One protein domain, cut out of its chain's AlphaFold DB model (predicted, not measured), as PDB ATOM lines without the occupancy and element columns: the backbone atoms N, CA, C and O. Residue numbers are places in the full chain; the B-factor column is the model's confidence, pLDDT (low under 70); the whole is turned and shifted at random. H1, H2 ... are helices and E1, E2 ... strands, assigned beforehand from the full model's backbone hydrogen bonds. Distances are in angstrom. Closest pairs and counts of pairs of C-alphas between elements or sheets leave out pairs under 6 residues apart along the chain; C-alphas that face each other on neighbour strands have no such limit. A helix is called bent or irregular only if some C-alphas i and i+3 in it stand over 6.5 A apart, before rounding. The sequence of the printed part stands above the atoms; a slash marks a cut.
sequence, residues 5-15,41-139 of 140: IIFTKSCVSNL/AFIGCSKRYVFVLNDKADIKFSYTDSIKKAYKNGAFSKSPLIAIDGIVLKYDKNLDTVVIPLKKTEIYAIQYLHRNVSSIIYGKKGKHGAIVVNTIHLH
ATOM      1  N   ILE A   5      -5.612  42.607   3.852       51.94
ATOM      2  CA  ILE A   5      -6.237  42.438   5.159       51.94
ATOM      3  C   ILE A   5      -5.464  41.383   5.942       51.94
ATOM      4  O   ILE A   5      -5.411  40.207   5.587       51.94
ATOM      5  N   ILE A   6      -4.874  41.831   7.038       50.94
ATOM      6  CA  ILE A   6      -4.221  40.993   8.038       50.94
ATOM      7  C   ILE A   6      -5.241  40.740   9.148       50.94
ATOM      8  O   ILE A   6      -6.031  41.629   9.418       50.94
ATOM      9  N   PHE A   7      -5.245  39.572   9.783       59.12
ATOM     10  CA  PHE A   7      -6.113  39.245  10.912       59.12
ATOM     11  C   PHE A   7      -5.296  38.642  12.043       59.12
ATOM     12  O   PHE A   7      -4.837  37.520  11.888       59.12
ATOM     13  N   THR A   8      -5.144  39.330  13.177       49.75
ATOM     14  CA  THR A   8      -4.290  38.848  14.280       49.75
ATOM     15  C   THR A   8      -5.065  38.328  15.496       49.75
ATOM     16  O   THR A   8      -5.961  39.006  15.995       49.75
ATOM     17  N   LYS A   9      -4.669  37.171  16.041       50.56
ATOM     18  CA  LYS A   9      -5.046  36.673  17.366       50.56
ATOM     19  C   LYS A   9      -4.475  37.611  18.410       50.56
ATOM     20  O   LYS A   9      -3.299  37.951  18.376       50.56
ATOM     21  N   SER A  10      -5.295  37.985  19.385       46.22
ATOM     22  CA  SER A  10      -4.851  38.852  20.467       46.22
ATOM     23  C   SER A  10      -5.313  38.289  21.803       46.22
ATOM     24  O   SER A  10      -6.492  37.996  21.990       46.22
ATOM     25  N   CYS A  11      -4.383  38.130  22.747       39.47
ATOM     26  CA  CYS A  11      -4.712  37.748  24.119       39.47
ATOM     27  C   CYS A  11      -5.552  38.878  24.741       39.47
ATOM     28  O   CYS A  11      -5.090  40.008  24.901       39.47
ATOM     29  N   VAL A  12      -6.810  38.585  25.086       42.62
ATOM     30  CA  VAL A  12      -7.746  39.531  25.724       42.62
ATOM     31  C   VAL A  12      -7.401  39.655  27.216       42.62
ATOM     32  O   VAL A  12      -8.201  39.319  28.080       42.62
ATOM     33  N   SER A  13      -6.182  40.088  27.528       35.38
ATOM     34  CA  SER A  13      -5.739  40.451  28.884       35.38
ATOM     35  C   SER A  13      -5.520  41.962  29.051       35.38
ATOM     36  O   SER A  13      -5.399  42.423  30.177       35.38
ATOM     37  N   ASN A  14      -5.571  42.755  27.968       34.16
ATOM     38  CA  ASN A  14      -5.385  44.220  27.995       34.16
ATOM     39  C   ASN A  14      -6.657  45.055  27.747       34.16
ATOM     40  O   ASN A  14      -6.592  46.272  27.612       34.16
ATOM     41  N   LEU A  15      -7.840  44.440  27.700       43.41
ATOM     42  CA  LEU A  15      -9.104  45.180  27.605       43.41
ATOM     43  C   LEU A  15      -9.802  45.137  28.962       43.41
ATOM     44  O   LEU A  15     -10.635  44.264  29.207       43.41
ATOM     45  N   ALA A  41      -4.578  32.041  41.829       47.03
ATOM     46  CA  ALA A  41      -4.716  31.764  40.415       47.03
ATOM     47  C   ALA A  41      -3.681  32.408  39.488       47.03
ATOM     48  O   ALA A  41      -3.749  33.589  39.154       47.03
ATOM     49  N   PHE A  42      -2.839  31.542  38.923       44.88
ATOM     50  CA  PHE A  42      -2.477  31.609  37.513       44.88
ATOM     51  C   PHE A  42      -3.665  32.161  36.712       44.88
ATOM     52  O   PHE A  42      -4.628  31.443  36.432       44.88
ATOM     53  N   ILE A  43      -3.614  33.449  36.367       52.19
ATOM     54  CA  ILE A  43      -4.526  34.054  35.403       52.19
ATOM     55  C   ILE A  43      -4.105  33.454  34.067       52.19
ATOM     56  O   ILE A  43      -3.296  34.013  33.330       52.19
ATOM     57  N   GLY A  44      -4.585  32.243  33.791       44.03
ATOM     58  CA  GLY A  44      -4.414  31.612  32.499       44.03
ATOM     59  C   GLY A  44      -4.998  32.560  31.461       44.03
ATOM     60  O   GLY A  44      -6.207  32.804  31.466       44.03
ATOM     61  N   CYS A  45      -4.151  33.120  30.587       44.56
ATOM     62  CA  CYS A  45      -4.645  33.851  29.427       44.56
ATOM     63  C   CYS A  45      -5.476  32.853  28.620       44.56
ATOM     64  O   CYS A  45      -4.942  31.970  27.945       44.56
ATOM     65  N   SER A  46      -6.802  32.961  28.710       49.97
ATOM     66  CA  SER A  46      -7.693  32.310  27.763       49.97
ATOM     67  C   SER A  46      -7.298  32.858  26.395       49.97
ATOM     68  O   SER A  46      -7.531  34.035  26.117       49.97
ATOM     69  N   LYS A  47      -6.626  32.039  25.573       47.41
ATOM     70  CA  LYS A  47      -6.286  32.384  24.189       47.41
ATOM     71  C   LYS A  47      -7.596  32.655  23.451       47.41
ATOM     72  O   LYS A  47      -8.253  31.734  22.966       47.41
ATOM     73  N   ARG A  48      -8.015  33.916  23.424       51.47
ATOM     74  CA  ARG A  48      -9.159  34.378  22.647       51.47
ATOM     75  C   ARG A  48      -8.629  34.808  21.293       51.47
ATOM     76  O   ARG A  48      -7.647  35.531  21.190       51.47
ATOM     77  N   TYR A  49      -9.253  34.297  20.246       51.28
ATOM     78  CA  TYR A  49      -8.959  34.729  18.894       51.28
ATOM     79  C   TYR A  49      -9.569  36.123  18.786       51.28
ATOM     80  O   TYR A  49     -10.747  36.312  19.062       51.28
ATOM     81  N   VAL A  50      -8.752  37.117  18.490       50.66
ATOM     82  CA  VAL A  50      -9.246  38.416  18.039       50.66
ATOM     83  C   VAL A  50      -8.960  38.433  16.543       50.66
ATOM     84  O   VAL A  50      -8.181  37.619  16.055       50.66
ATOM     85  N   PHE A  51      -9.680  39.248  15.791       57.19
ATOM     86  CA  PHE A  51      -9.396  39.453  14.383       57.19
ATOM     87  C   PHE A  51      -9.222  40.947  14.206       57.19
ATOM     88  O   PHE A  51     -10.137  41.724  14.485       57.19
ATOM     89  N   VAL A  52      -8.015  41.344  13.836       52.06
ATOM     90  CA  VAL A  52      -7.643  42.749  13.705       52.06
ATOM     91  C   VAL A  52      -7.328  43.010  12.253       52.06
ATOM     92  O   VAL A  52      -6.285  42.545  11.824       52.06
ATOM     93  N   LEU A  53      -8.193  43.738  11.536       57.94
ATOM     94  CA  LEU A  53      -7.872  44.225  10.195       57.94
ATOM     95  C   LEU A  53      -6.777  45.288  10.303       57.94
ATOM     96  O   LEU A  53      -6.964  46.290  10.992       57.94
ATOM     97  N   ASN A  54      -5.641  45.059   9.645       48.69
ATOM     98  CA  ASN A  54      -4.586  46.062   9.548       48.69
ATOM     99  C   ASN A  54      -4.989  47.125   8.526       48.69
ATOM    100  O   ASN A  54      -5.040  46.839   7.331       48.69
ATOM    101  N   ASP A  55      -5.264  48.335   8.997       50.84
ATOM    102  CA  ASP A  55      -5.485  49.484   8.135       50.84
ATOM    103  C   ASP A  55      -4.555  50.622   8.543       50.84
ATOM    104  O   ASP A  55      -4.483  50.989   9.716       50.84
ATOM    105  N   LYS A  56      -3.815  51.144   7.564       50.34
ATOM    106  CA  LYS A  56      -2.959  52.325   7.722       50.34
ATOM    107  C   LYS A  56      -3.675  53.606   7.283       50.34
ATOM    108  O   LYS A  56      -3.121  54.681   7.475       50.34
ATOM    109  N   ALA A  57      -4.860  53.500   6.677       43.97
ATOM    110  CA  ALA A  57      -5.607  54.634   6.157       43.97
ATOM    111  C   ALA A  57      -6.776  54.994   7.084       43.97
ATOM    112  O   ALA A  57      -7.602  54.159   7.448       43.97
ATOM    113  N   ASP A  58      -6.825  56.276   7.423       43.31
ATOM    114  CA  ASP A  58      -7.645  56.988   8.408       43.31
ATOM    115  C   ASP A  58      -9.173  56.988   8.155       43.31
ATOM    116  O   ASP A  58      -9.888  57.951   8.429       43.31
ATOM    117  N   ILE A  59      -9.733  55.904   7.618       44.69
ATOM    118  CA  ILE A  59     -11.165  55.791   7.331       44.69
ATOM    119  C   ILE A  59     -11.829  55.010   8.464       44.69
ATOM    120  O   ILE A  59     -11.999  53.795   8.360       44.69
ATOM    121  N   LYS A  60     -12.125  55.740   9.550       42.19
ATOM    122  CA  LYS A  60     -13.125  55.612  10.648       42.19
ATOM    123  C   LYS A  60     -14.055  54.371  10.735       42.19
ATOM    124  O   LYS A  60     -15.178  54.475  11.211       42.19
ATOM    125  N   PHE A  61     -13.625  53.185  10.326       46.56
ATOM    126  CA  PHE A  61     -14.356  51.923  10.443       46.56
ATOM    127  C   PHE A  61     -13.367  50.827  10.815       46.56
ATOM    128  O   PHE A  61     -12.964  49.983  10.014       46.56
ATOM    129  N   SER A  62     -12.951  50.860  12.076       52.28
ATOM    130  CA  SER A  62     -12.222  49.756  12.674       52.28
ATOM    131  C   SER A  62     -13.212  48.614  12.920       52.28
ATOM    132  O   SER A  62     -13.846  48.533  13.972       52.28
ATOM    133  N   TYR A  63     -13.358  47.697  11.957       65.12
ATOM    134  CA  TYR A  63     -14.170  46.479  12.141       65.12
ATOM    135  C   TYR A  63     -13.713  45.651  13.351       65.12
ATOM    136  O   TYR A  63     -14.468  44.819  13.855       65.12
ATOM    137  N   THR A  64     -12.517  45.929  13.876       66.25
ATOM    138  CA  THR A  64     -11.994  45.352  15.114       66.25
ATOM    139  C   THR A  64     -12.981  45.470  16.278       66.25
ATOM    140  O   THR A  64     -13.138  44.509  17.028       66.25
ATOM    141  N   ASP A  65     -13.723  46.573  16.405       72.12
ATOM    142  CA  ASP A  65     -14.683  46.744  17.501       72.12
ATOM    143  C   ASP A  65     -15.957  45.925  17.295       72.12
ATOM    144  O   ASP A  65     -16.459  45.309  18.239       72.12
ATOM    145  N   SER A  66     -16.432  45.822  16.053       74.62
ATOM    146  CA  SER A  66     -17.570  44.963  15.705       74.62
ATOM    147  C   SER A  66     -17.259  43.476  15.936       74.62
ATOM    148  O   SER A  66     -18.074  42.748  16.506       74.62
ATOM    149  N   ILE A  67     -16.030  43.055  15.633       74.50
ATOM    150  CA  ILE A  67     -15.522  41.704  15.890       74.50
ATOM    151  C   ILE A  67     -15.396  41.453  17.391       74.50
ATOM    152  O   ILE A  67     -15.870  40.432  17.894       74.50
ATOM    153  N   LYS A  68     -14.780  42.381  18.134       74.94
ATOM    154  CA  LYS A  68     -14.676  42.283  19.599       74.94
ATOM    155  C   LYS A  68     -16.061  42.154  20.229       74.94
ATOM    156  O   LYS A  68     -16.232  41.347  21.143       74.94
ATOM    157  N   LYS A  69     -17.046  42.920  19.751       80.50
ATOM    158  CA  LYS A  69     -18.436  42.841  20.216       80.50
ATOM    159  C   LYS A  69     -19.046  41.473  19.910       80.50
ATOM    160  O   LYS A  69     -19.627  40.873  20.806       80.50
ATOM    161  N   ALA A  70     -18.845  40.935  18.708       79.12
ATOM    162  CA  ALA A  70     -19.312  39.596  18.348       79.12
ATOM    163  C   ALA A  70     -18.703  38.495  19.244       79.12
ATOM    164  O   ALA A  70     -19.427  37.619  19.717       79.12
ATOM    165  N   TYR A  71     -17.409  38.581  19.578       78.38
ATOM    166  CA  TYR A  71     -16.778  37.682  20.555       78.38
ATOM    167  C   TYR A  71     -17.343  37.836  21.966       78.38
ATOM    168  O   TYR A  71     -17.639  36.837  22.617       78.38
ATOM    169  N   LYS A  72     -17.502  39.075  22.447       80.25
ATOM    170  CA  LYS A  72     -18.083  39.353  23.772       80.25
ATOM    171  C   LYS A  72     -19.515  38.833  23.884       80.25
ATOM    172  O   LYS A  72     -19.883  38.314  24.930       80.25
ATOM    173  N   ASN A  73     -20.279  38.921  22.801       81.69
ATOM    174  CA  ASN A  73     -21.658  38.451  22.727       81.69
ATOM    175  C   ASN A  73     -21.770  36.929  22.519       81.69
ATOM    176  O   ASN A  73     -22.877  36.416  22.392       81.69
ATOM    177  N   GLY A  74     -20.651  36.199  22.449       79.19
ATOM    178  CA  GLY A  74     -20.651  34.743  22.298       79.19
ATOM    179  C   GLY A  74     -20.991  34.237  20.894       79.19
ATOM    180  O   GLY A  74     -21.220  33.039  20.728       79.19
ATOM    181  N   ALA A  75     -20.977  35.108  19.874       80.12
ATOM    182  CA  ALA A  75     -21.205  34.706  18.481       80.12
ATOM    183  C   ALA A  75     -20.181  33.673  17.996       80.12
ATOM    184  O   ALA A  75     -20.507  32.792  17.195       80.12
ATOM    185  N   PHE A  76     -18.971  33.750  18.550       82.19
ATOM    186  CA  PHE A  76     -17.856  32.858  18.279       82.19
ATOM    187  C   PHE A  76     -17.420  32.145  19.558       82.19
ATOM    188  O   PHE A  76     -17.397  32.748  20.631       82.19
ATOM    189  N   SER A  77     -17.030  30.873  19.452       74.19
ATOM    190  CA  SER A  77     -16.488  30.123  20.601       74.19
ATOM    191  C   SER A  77     -14.975  29.912  20.524       74.19
ATOM    192  O   SER A  77     -14.271  30.041  21.522       74.19
ATOM    193  N   LYS A  78     -14.467  29.597  19.330       75.31
ATOM    194  CA  LYS A  78     -13.054  29.406  18.951       75.31
ATOM    195  C   LYS A  78     -12.897  29.890  17.511       75.31
ATOM    196  O   LYS A  78     -13.909  30.276  16.951       75.31
ATOM    197  N   SER A  79     -11.694  29.832  16.922       78.31
ATOM    198  CA  SER A  79     -11.387  30.248  15.536       78.31
ATOM    199  C   SER A  79     -12.572  30.024  14.577       78.31
ATOM    200  O   SER A  79     -12.765  28.884  14.117       78.31
ATOM    201  N   PRO A  80     -13.411  31.052  14.339       83.62
ATOM    202  CA  PRO A  80     -14.554  30.910  13.460       83.62
ATOM    203  C   PRO A  80     -14.081  30.710  12.035       83.62
ATOM    204  O   PRO A  80     -12.972  31.077  11.666       83.62
ATOM    205  N   LEU A  81     -14.935  30.103  11.233       88.50
ATOM    206  CA  LEU A  81     -14.695  29.972   9.810       88.50
ATOM    207  C   LEU A  81     -14.682  31.355   9.146       88.50
ATOM    208  O   LEU A  81     -15.414  32.247   9.562       88.50
ATOM    209  N   ILE A  82     -13.872  31.521   8.108       88.19
ATOM    210  CA  ILE A  82     -13.897  32.711   7.262       88.19
ATOM    211  C   ILE A  82     -14.425  32.273   5.901       88.19
ATOM    212  O   ILE A  82     -13.903  31.321   5.317       88.19
ATOM    213  N   ALA A  83     -15.471  32.934   5.428       89.94
ATOM    214  CA  ALA A  83     -16.001  32.771   4.087       89.94
ATOM    215  C   ALA A  83     -15.909  34.103   3.347       89.94
ATOM    216  O   ALA A  83     -16.215  35.147   3.920       89.94
ATOM    217  N   ILE A  84     -15.489  34.049   2.094       89.38
ATOM    218  CA  ILE A  84     -15.491  35.173   1.163       89.38
ATOM    219  C   ILE A  84     -16.522  34.818   0.111       89.38
ATOM    220  O   ILE A  84     -16.381  33.773  -0.519       89.38
ATOM    221  N   ASP A  85     -17.565  35.625  -0.033       89.56
ATOM    222  CA  ASP A  85     -18.591  35.418  -1.059       89.56
ATOM    223  C   ASP A  85     -19.229  34.016  -0.974       89.56
ATOM    224  O   ASP A  85     -19.492  33.340  -1.963       89.56
ATOM    225  N   GLY A  86     -19.409  33.526   0.259       87.81
ATOM    226  CA  GLY A  86     -19.907  32.176   0.553       87.81
ATOM    227  C   GLY A  86     -18.871  31.052   0.406       87.81
ATOM    228  O   GLY A  86     -19.098  29.938   0.887       87.81
ATOM    229  N   ILE A  87     -17.698  31.324  -0.169       90.00
ATOM    230  CA  ILE A  87     -16.613  30.355  -0.338       90.00
ATOM    231  C   ILE A  87     -15.744  30.320   0.916       90.00
ATOM    232  O   ILE A  87     -15.165  31.315   1.347       90.00
ATOM    233  N   VAL A  88     -15.612  29.133   1.507       89.81
ATOM    234  CA  VAL A  88     -14.814  28.931   2.720       89.81
ATOM    235  C   VAL A  88     -13.325  29.081   2.421       89.81
ATOM    236  O   VAL A  88     -12.734  28.245   1.734       89.81
ATOM    237  N   LEU A  89     -12.694  30.078   3.037       87.19
ATOM    238  CA  LEU A  89     -11.253  30.256   2.988       87.19
ATOM    239  C   LEU A  89     -10.576  29.242   3.920       87.19
ATOM    240  O   LEU A  89     -10.841  29.186   5.126       87.19
ATOM    241  N   LYS A  90      -9.665  28.438   3.367       84.44
ATOM    242  CA  LYS A  90      -8.775  27.595   4.169       84.44
ATOM    243  C   LYS A  90      -7.618  28.450   4.672       84.44
ATOM    244  O   LYS A  90      -6.890  29.033   3.881       84.44
ATOM    245  N   TYR A  91      -7.438  28.480   5.983       79.44
ATOM    246  CA  TYR A  91      -6.307  29.131   6.625       79.44
ATOM    247  C   TYR A  91      -5.838  28.292   7.813       79.44
ATOM    248  O   TYR A  91      -6.619  27.527   8.396       79.44
ATOM    249  N   ASP A  92      -4.567  28.435   8.177       79.44
ATOM    250  CA  ASP A  92      -4.034  27.763   9.352       79.44
ATOM    251  C   ASP A  92      -4.538  28.456  10.625       79.44
ATOM    252  O   ASP A  92      -4.216  29.605  10.923       79.44
ATOM    253  N   LYS A  93      -5.353  27.730  11.393       75.12
ATOM    254  CA  LYS A  93      -5.935  28.206  12.651       75.12
ATOM    255  C   LYS A  93      -4.898  28.342  13.761       75.12
ATOM    256  O   LYS A  93      -5.205  28.957  14.785       75.12
ATOM    257  N   ASN A  94      -3.703  27.783  13.591       74.75
ATOM    258  CA  ASN A  94      -2.599  27.893  14.538       74.75
ATOM    259  C   ASN A  94      -1.850  29.214  14.389       74.75
ATOM    260  O   ASN A  94      -1.417  29.751  15.407       74.75
ATOM    261  N   LEU A  95      -1.807  29.792  13.186       68.44
ATOM    262  CA  LEU A  95      -1.170  31.082  12.948       68.44
ATOM    263  C   LEU A  95      -1.895  32.189  13.690       68.44
ATOM    264  O   LEU A  95      -3.113  32.325  13.581       68.44
ATOM    265  N   ASP A  96      -1.131  32.992  14.423       61.91
ATOM    266  CA  ASP A  96      -1.654  34.191  15.066       61.91
ATOM    267  C   ASP A  96      -2.169  35.176  14.031       61.91
ATOM    268  O   ASP A  96      -3.123  35.877  14.314       61.91
ATOM    269  N   THR A  97      -1.623  35.166  12.819       66.38
ATOM    270  CA  THR A  97      -2.004  36.101  11.775       66.38
ATOM    271  C   THR A  97      -2.493  35.383  10.523       66.38
ATOM    272  O   THR A  97      -1.782  34.547   9.974       66.38
ATOM    273  N   VAL A  98      -3.680  35.739  10.033       71.62
ATOM    274  CA  VAL A  98      -4.213  35.269   8.748       71.62
ATOM    275  C   VAL A  98      -4.206  36.430   7.770       71.62
ATOM    276  O   VAL A  98      -4.748  37.486   8.074       71.62
ATOM    277  N   VAL A  99      -3.596  36.251   6.604       69.62
ATOM    278  CA  VAL A  99      -3.655  37.242   5.525       69.62
ATOM    279  C   VAL A  99      -4.722  36.792   4.544       69.62
ATOM    280  O   VAL A  99      -4.673  35.665   4.053       69.62
ATOM    281  N   ILE A 100      -5.691  37.660   4.275       75.56
ATOM    282  CA  ILE A 100      -6.685  37.417   3.235       75.56
ATOM    283  C   ILE A 100      -6.252  38.157   1.967       75.56
ATOM    284  O   ILE A 100      -5.914  39.343   2.050       75.56
ATOM    285  N   PRO A 101      -6.282  37.495   0.796       73.69
ATOM    286  CA  PRO A 101      -5.948  38.105  -0.488       73.69
ATOM    287  C   PRO A 101      -7.093  38.992  -1.008       73.69
ATOM    288  O   PRO A 101      -7.537  38.837  -2.137       73.69
ATOM    289  N   LEU A 102      -7.590  39.903  -0.173       76.81
ATOM    290  CA  LEU A 102      -8.599  40.902  -0.519       76.81
ATOM    291  C   LEU A 102      -8.089  42.279  -0.130       76.81
ATOM    292  O   LEU A 102      -7.476  42.443   0.934       76.81
ATOM    293  N   LYS A 103      -8.378  43.271  -0.967       77.12
ATOM    294  CA  LYS A 103      -8.177  44.673  -0.607       77.12
ATOM    295  C   LYS A 103      -9.371  45.164   0.195       77.12
ATOM    296  O   LYS A 103     -10.508  44.772  -0.043       77.12
ATOM    297  N   LYS A 104      -9.138  46.108   1.107       73.81
ATOM    298  CA  LYS A 104     -10.232  46.745   1.861       73.81
ATOM    299  C   LYS A 104     -11.276  47.387   0.940       73.81
ATOM    300  O   LYS A 104     -12.462  47.311   1.230       73.81
ATOM    301  N   THR A 105     -10.830  47.993  -0.160       80.00
ATOM    302  CA  THR A 105     -11.695  48.636  -1.160       80.00
ATOM    303  C   THR A 105     -12.601  47.660  -1.897       80.00
ATOM    304  O   THR A 105     -13.541  48.106  -2.528       80.00
ATOM    305  N   GLU A 106     -12.320  46.358  -1.839       82.50
ATOM    306  CA  GLU A 106     -13.124  45.314  -2.479       82.50
ATOM    307  C   GLU A 106     -14.188  44.757  -1.519       82.50
ATOM    308  O   GLU A 106     -15.034  43.982  -1.949       82.50
ATOM    309  N   ILE A 107     -14.179  45.137  -0.233       83.38
ATOM    310  CA  ILE A 107     -15.164  44.675   0.754       83.38
ATOM    311  C   ILE A 107     -16.422  45.539   0.674       83.38
ATOM    312  O   ILE A 107     -16.380  46.735   0.960       83.38
ATOM    313  N   TYR A 108     -17.552  44.900   0.399       86.06
ATOM    314  CA  TYR A 108     -18.871  45.508   0.515       86.06
ATOM    315  C   TYR A 108     -19.393  45.443   1.955       86.06
ATOM    316  O   TYR A 108     -19.796  46.451   2.532       86.06
ATOM    317  N   ALA A 109     -19.358  44.255   2.567       84.75
ATOM    318  CA  ALA A 109     -19.880  44.044   3.915       84.75
ATOM    319  C   ALA A 109     -19.177  42.895   4.645       84.75
ATOM    320  O   ALA A 109     -18.676  41.955   4.031       84.75
ATOM    321  N   ILE A 110     -19.192  42.942   5.979       85.06
ATOM    322  CA  ILE A 110     -18.744  41.842   6.840       85.06
ATOM    323  C   ILE A 110     -19.895  41.453   7.764       85.06
ATOM    324  O   ILE A 110     -20.399  42.281   8.524       85.06
ATOM    325  N   GLN A 111     -20.291  40.187   7.720       88.50
ATOM    326  CA  GLN A 111     -21.340  39.623   8.557       88.50
ATOM    327  C   GLN A 111     -20.763  38.619   9.554       88.50
ATOM    328  O   GLN A 111     -19.880  37.818   9.239       88.50
ATOM    329  N   TYR A 112     -21.302  38.637  10.770       88.62
ATOM    330  CA  TYR A 112     -20.891  37.753  11.855       88.62
ATOM    331  C   TYR A 112     -22.007  36.762  12.155       88.62
ATOM    332  O   TYR A 112     -23.021  37.104  12.763       88.62
ATOM    333  N   LEU A 113     -21.815  35.518  11.733       90.25
ATOM    334  CA  LEU A 113     -22.784  34.458  11.942       90.25
ATOM    335  C   LEU A 113     -22.524  33.758  13.270       90.25
ATOM    336  O   LEU A 113     -21.457  33.176  13.497       90.25
ATOM    337  N   HIS A 114     -23.548  33.767  14.122       91.81
ATOM    338  CA  HIS A 114     -23.558  33.013  15.368       91.81
ATOM    339  C   HIS A 114     -23.370  31.513  15.091       91.81
ATOM    340  O   HIS A 114     -23.875  30.999  14.090       91.81
ATOM    341  N   ARG A 115     -22.697  30.790  15.995       88.75
ATOM    342  CA  ARG A 115     -22.410  29.342  15.875       88.75
ATOM    343  C   ARG A 115     -23.602  28.490  15.416       88.75
ATOM    344  O   ARG A 115     -23.420  27.616  14.579       88.75
ATOM    345  N   ASN A 116     -24.810  28.782  15.905       90.88
ATOM    346  CA  ASN A 116     -26.025  28.047  15.540       90.88
ATOM    347  C   ASN A 116     -26.333  28.216  14.041       90.88
ATOM    348  O   ASN A 116     -26.406  27.233  13.315       90.88
ATOM    349  N   VAL A 117     -26.409  29.463  13.565       91.94
ATOM    350  CA  VAL A 117     -26.689  29.789  12.155       91.94
ATOM    351  C   VAL A 117     -25.551  29.315  11.253       91.94
ATOM    352  O   VAL A 117     -25.769  28.673  10.232       91.94
ATOM    353  N   SER A 118     -24.310  29.561  11.668       91.25
ATOM    354  CA  SER A 118     -23.120  29.145  10.932       91.25
ATOM    355  C   SER A 118     -23.038  27.625  10.757       91.25
ATOM    356  O   SER A 118     -22.652  27.155   9.689       91.25
ATOM    357  N   SER A 119     -23.431  26.845  11.769       91.31
ATOM    358  CA  SER A 119     -23.453  25.381  11.681       91.31
ATOM    359  C   SER A 119     -24.523  24.837  10.734       91.31
ATOM    360  O   SER A 119     -24.330  23.759  10.184       91.31
ATOM    361  N   ILE A 120     -25.605  25.586  10.507       93.88
ATOM    362  CA  ILE A 120     -26.643  25.234   9.528       93.88
ATOM    363  C   ILE A 120     -26.106  25.459   8.109       93.88
ATOM    364  O   ILE A 120     -26.215  24.576   7.268       93.88
ATOM    365  N   ILE A 121     -25.459  26.603   7.863       93.00
ATOM    366  CA  ILE A 121     -24.975  26.986   6.525       93.00
ATOM    367  C   ILE A 121     -23.710  26.208   6.126       93.00
ATOM    368  O   ILE A 121     -23.606  25.693   5.019       93.00
ATOM    369  N   TYR A 122     -22.734  26.101   7.032       91.88
ATOM    370  CA  TYR A 122     -21.408  25.531   6.746       91.88
ATOM    371  C   TYR A 122     -21.177  24.159   7.400       91.88
ATOM    372  O   TYR A 122     -20.049  23.643   7.424       91.88
ATOM    373  N   GLY A 123     -22.218  23.562   7.984       92.25
ATOM    374  CA  GLY A 123     -22.148  22.266   8.651       92.25
ATOM    375  C   GLY A 123     -21.146  22.244   9.811       92.25
ATOM    376  O   GLY A 123     -20.931  23.220  10.537       92.25
ATOM    377  N   LYS A 124     -20.433  21.116   9.949       90.44
ATOM    378  CA  LYS A 124     -19.420  20.907  11.003       90.44
ATOM    379  C   LYS A 124     -18.313  21.971  11.011       90.44
ATOM    380  O   LYS A 124     -17.705  22.204  12.059       90.44
ATOM    381  N   LYS A 125     -18.042  22.621   9.872       87.44
ATOM    382  CA  LYS A 125     -17.004  23.657   9.748       87.44
ATOM    383  C   LYS A 125     -17.421  24.979  10.409       87.44
ATOM    384  O   LYS A 125     -16.549  25.681  10.916       87.44
ATOM    385  N   GLY A 126     -18.724  25.266  10.476       88.06
ATOM    386  CA  GLY A 126     -19.308  26.468  11.088       88.06
ATOM    387  C   GLY A 126     -19.602  26.365  12.591       88.06
ATOM    388  O   GLY A 126     -20.118  27.303  13.192       88.06
ATOM    389  N   LYS A 127     -19.254  25.252  13.252       89.44
ATOM    390  CA  LYS A 127     -19.598  25.010  14.672       89.44
ATOM    391  C   LYS A 127     -19.053  26.049  15.665       89.44
ATOM    392  O   LYS A 127     -19.494  26.106  16.808       89.44
ATOM    393  N   HIS A 128     -18.055  26.830  15.256       87.38
ATOM    394  CA  HIS A 128     -17.459  27.886  16.076       87.38
ATOM    395  C   HIS A 128     -17.896  29.299  15.650       87.38
ATOM    396  O   HIS A 128     -17.349  30.272  16.162       87.38
ATOM    397  N   GLY A 129     -18.883  29.400  14.754       89.44
ATOM    398  CA  GLY A 129     -19.311  30.632  14.098       89.44
ATOM    399  C   GLY A 129     -18.566  30.884  12.787       89.44
ATOM    400  O   GLY A 129     -17.602  30.179  12.459       89.44
ATOM    401  N   ALA A 130     -19.026  31.883  12.033       90.06
ATOM    402  CA  ALA A 130     -18.409  32.283  10.772       90.06
ATOM    403  C   ALA A 130     -18.367  33.802  10.602       90.06
ATOM    404  O   ALA A 130     -19.277  34.516  11.023       90.06
ATOM    405  N   ILE A 131     -17.310  34.267   9.952       89.00
ATOM    406  CA  ILE A 131     -17.180  35.614   9.412       89.00
ATOM    407  C   ILE A 131     -17.400  35.486   7.913       89.00
ATOM    408  O   ILE A 131     -16.659  34.764   7.249       89.00
ATOM    409  N   VAL A 132     -18.428  36.151   7.405       90.31
ATOM    410  CA  VAL A 132     -18.729  36.189   5.975       90.31
ATOM    411  C   VAL A 132     -18.347  37.566   5.466       90.31
ATOM    412  O   VAL A 132     -18.855  38.571   5.957       90.31
ATOM    413  N   VAL A 133     -17.414  37.605   4.530       88.44
ATOM    414  CA  VAL A 133     -16.983  38.812   3.836       88.44
ATOM    415  C   VAL A 133     -17.650  38.790   2.473       88.44
ATOM    416  O   VAL A 133     -17.425  37.854   1.716       88.44
ATOM    417  N   ASN A 134     -18.463  39.800   2.187       89.44
ATOM    418  CA  ASN A 134     -19.043  40.002   0.868       89.44
ATOM    419  C   ASN A 134     -18.224  41.059   0.140       89.44
ATOM    420  O   ASN A 134     -17.966  42.133   0.699       89.44
ATOM    421  N   THR A 135     -17.825  40.759  -1.086       90.00
ATOM    422  CA  THR A 135     -17.102  41.676  -1.956       90.00
ATOM    423  C   THR A 135     -18.055  42.501  -2.813       90.00
ATOM    424  O   THR A 135     -19.228  42.165  -2.976       90.00
ATOM    425  N   ILE A 136     -17.555  43.617  -3.339       86.38
ATOM    426  CA  ILE A 136     -18.326  44.503  -4.222       86.38
ATOM    427  C   ILE A 136     -18.658  43.797  -5.547       86.38
ATOM    428  O   ILE A 136     -19.748  43.985  -6.074       86.38
ATOM    429  N   HIS A 137     -17.776  42.920  -6.036       76.56
ATOM    430  CA  HIS A 137     -17.960  42.191  -7.298       76.56
ATOM    431  C   HIS A 137     -19.091  41.157  -7.276       76.56
ATOM    432  O   HIS A 137     -19.499  40.685  -8.328       76.56
ATOM    433  N   LEU A 138     -19.609  40.797  -6.100       63.03
ATOM    434  CA  LEU A 138     -20.763  39.903  -5.982       63.03
ATOM    435  C   LEU A 138     -22.114  40.609  -6.222       63.03
ATOM    436  O   LEU A 138     -23.141  39.936  -6.270       63.03
ATOM    437  N   HIS A 139     -22.130  41.945  -6.285       56.84
ATOM    438  CA  HIS A 139     -23.342  42.774  -6.326       56.84
ATOM    439  C   HIS A 139     -23.525  43.561  -7.641       56.84
ATOM    440  O   HIS A 139     -24.411  44.415  -7.701       56.84
TER     441      HIS A 139
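Overview. This is residues 5 to 15 and 41 to 139 of the 140 residues of an uncharacterized protein of Flavobacterium magnum (UniProt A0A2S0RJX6). A four-stranded sheet, E3, E2, E6 and E5, has H2 lying across it over E2 and E6 and H1 grazing it by the edge strand E5, while a separate two-stranded ribbon of E1 and E4 stands off from the sheet, away from H2. A loop at residues 56 to 61 sticks out, and the unnamed stretch 41 to 62 reaches far from the body at Ala 41. The printed part has 110 residues, with six named strands and two named helices in the order E1 H1 E2 E3 E4 E5 H2 E6. The sheet is mixed and the ribbon antiparallel; the class is mixed, helices and strands, with 53 residues, under half, in named elements. The whole is compact, with a radius of gyration of the C-alphas of 14.0 A and spans of 51 by 37 by 24 A.

Arrangement. In the larger sheet, E6, residues 130 to 135, and E2, residues 81 to 84, are parallel at 11 degrees; N 83 and O 131 are 2.8 A apart, within hydrogen-bond range. E5, residues 107 to 113, is antiparallel to E6 at 162 degrees, with N 111 and O 132 2.8 A apart. E3, residues 87 to 89, meets E2 only at a point, where C-alphas 88 and 83 face each other at 4.2 A. H2, residues 115 to 126, is on the sheet at a height of 8.7 A, over E2 and E6; on the local plane it runs across the strands, at 89 degrees to E2. Its closest C-alphas to E6 are Ser 118 and Ala 130, 5.7 A. H2 is irregular, with C-alphas 121 and 124 9.4 A apart. H1, residues 63 to 72, is on the sheet but only grazes it; its closest C-alphas to E5 are Ala 70 and Tyr 112, 6.9 A. E1, residues 5 to 8, and E4, residues 97 to 103, are antiparallel at 163 degrees, with N 7 and O 98 2.7 A apart. E4 and E6 are apart, and E4 and E5 meet only through their tight link. Every O i to N i+4 pair is within hydrogen-bond range in H1, and 5 of 8 in H2.

Along the chain. E6 is 15.9 A long and ends at C-alpha 135, (-17.102, 41.676, -1.956). E5 measures 17.0 A, E4 16.3 A, H1 14.2 A, E2 10.1 A, E3 6.3 A and H2 6.4 A. E1, 10.0 A, begins at C-alpha 5, (-6.237, 42.438, 5.159).

Size, cuts and confidence. The C-alphas of Ala 41 and His 139 are the two farthest apart, 51.5 A. Residues 16 to 40 are not printed, with 19.1 A between C-alphas 15 and 41 across the cut. Of the links printed whole, none is long. Mean pLDDT of the printed part is 71.9; residues 5 to 15, 41 to 64, 95 to 97, 99 and 138 to 139 are under 70.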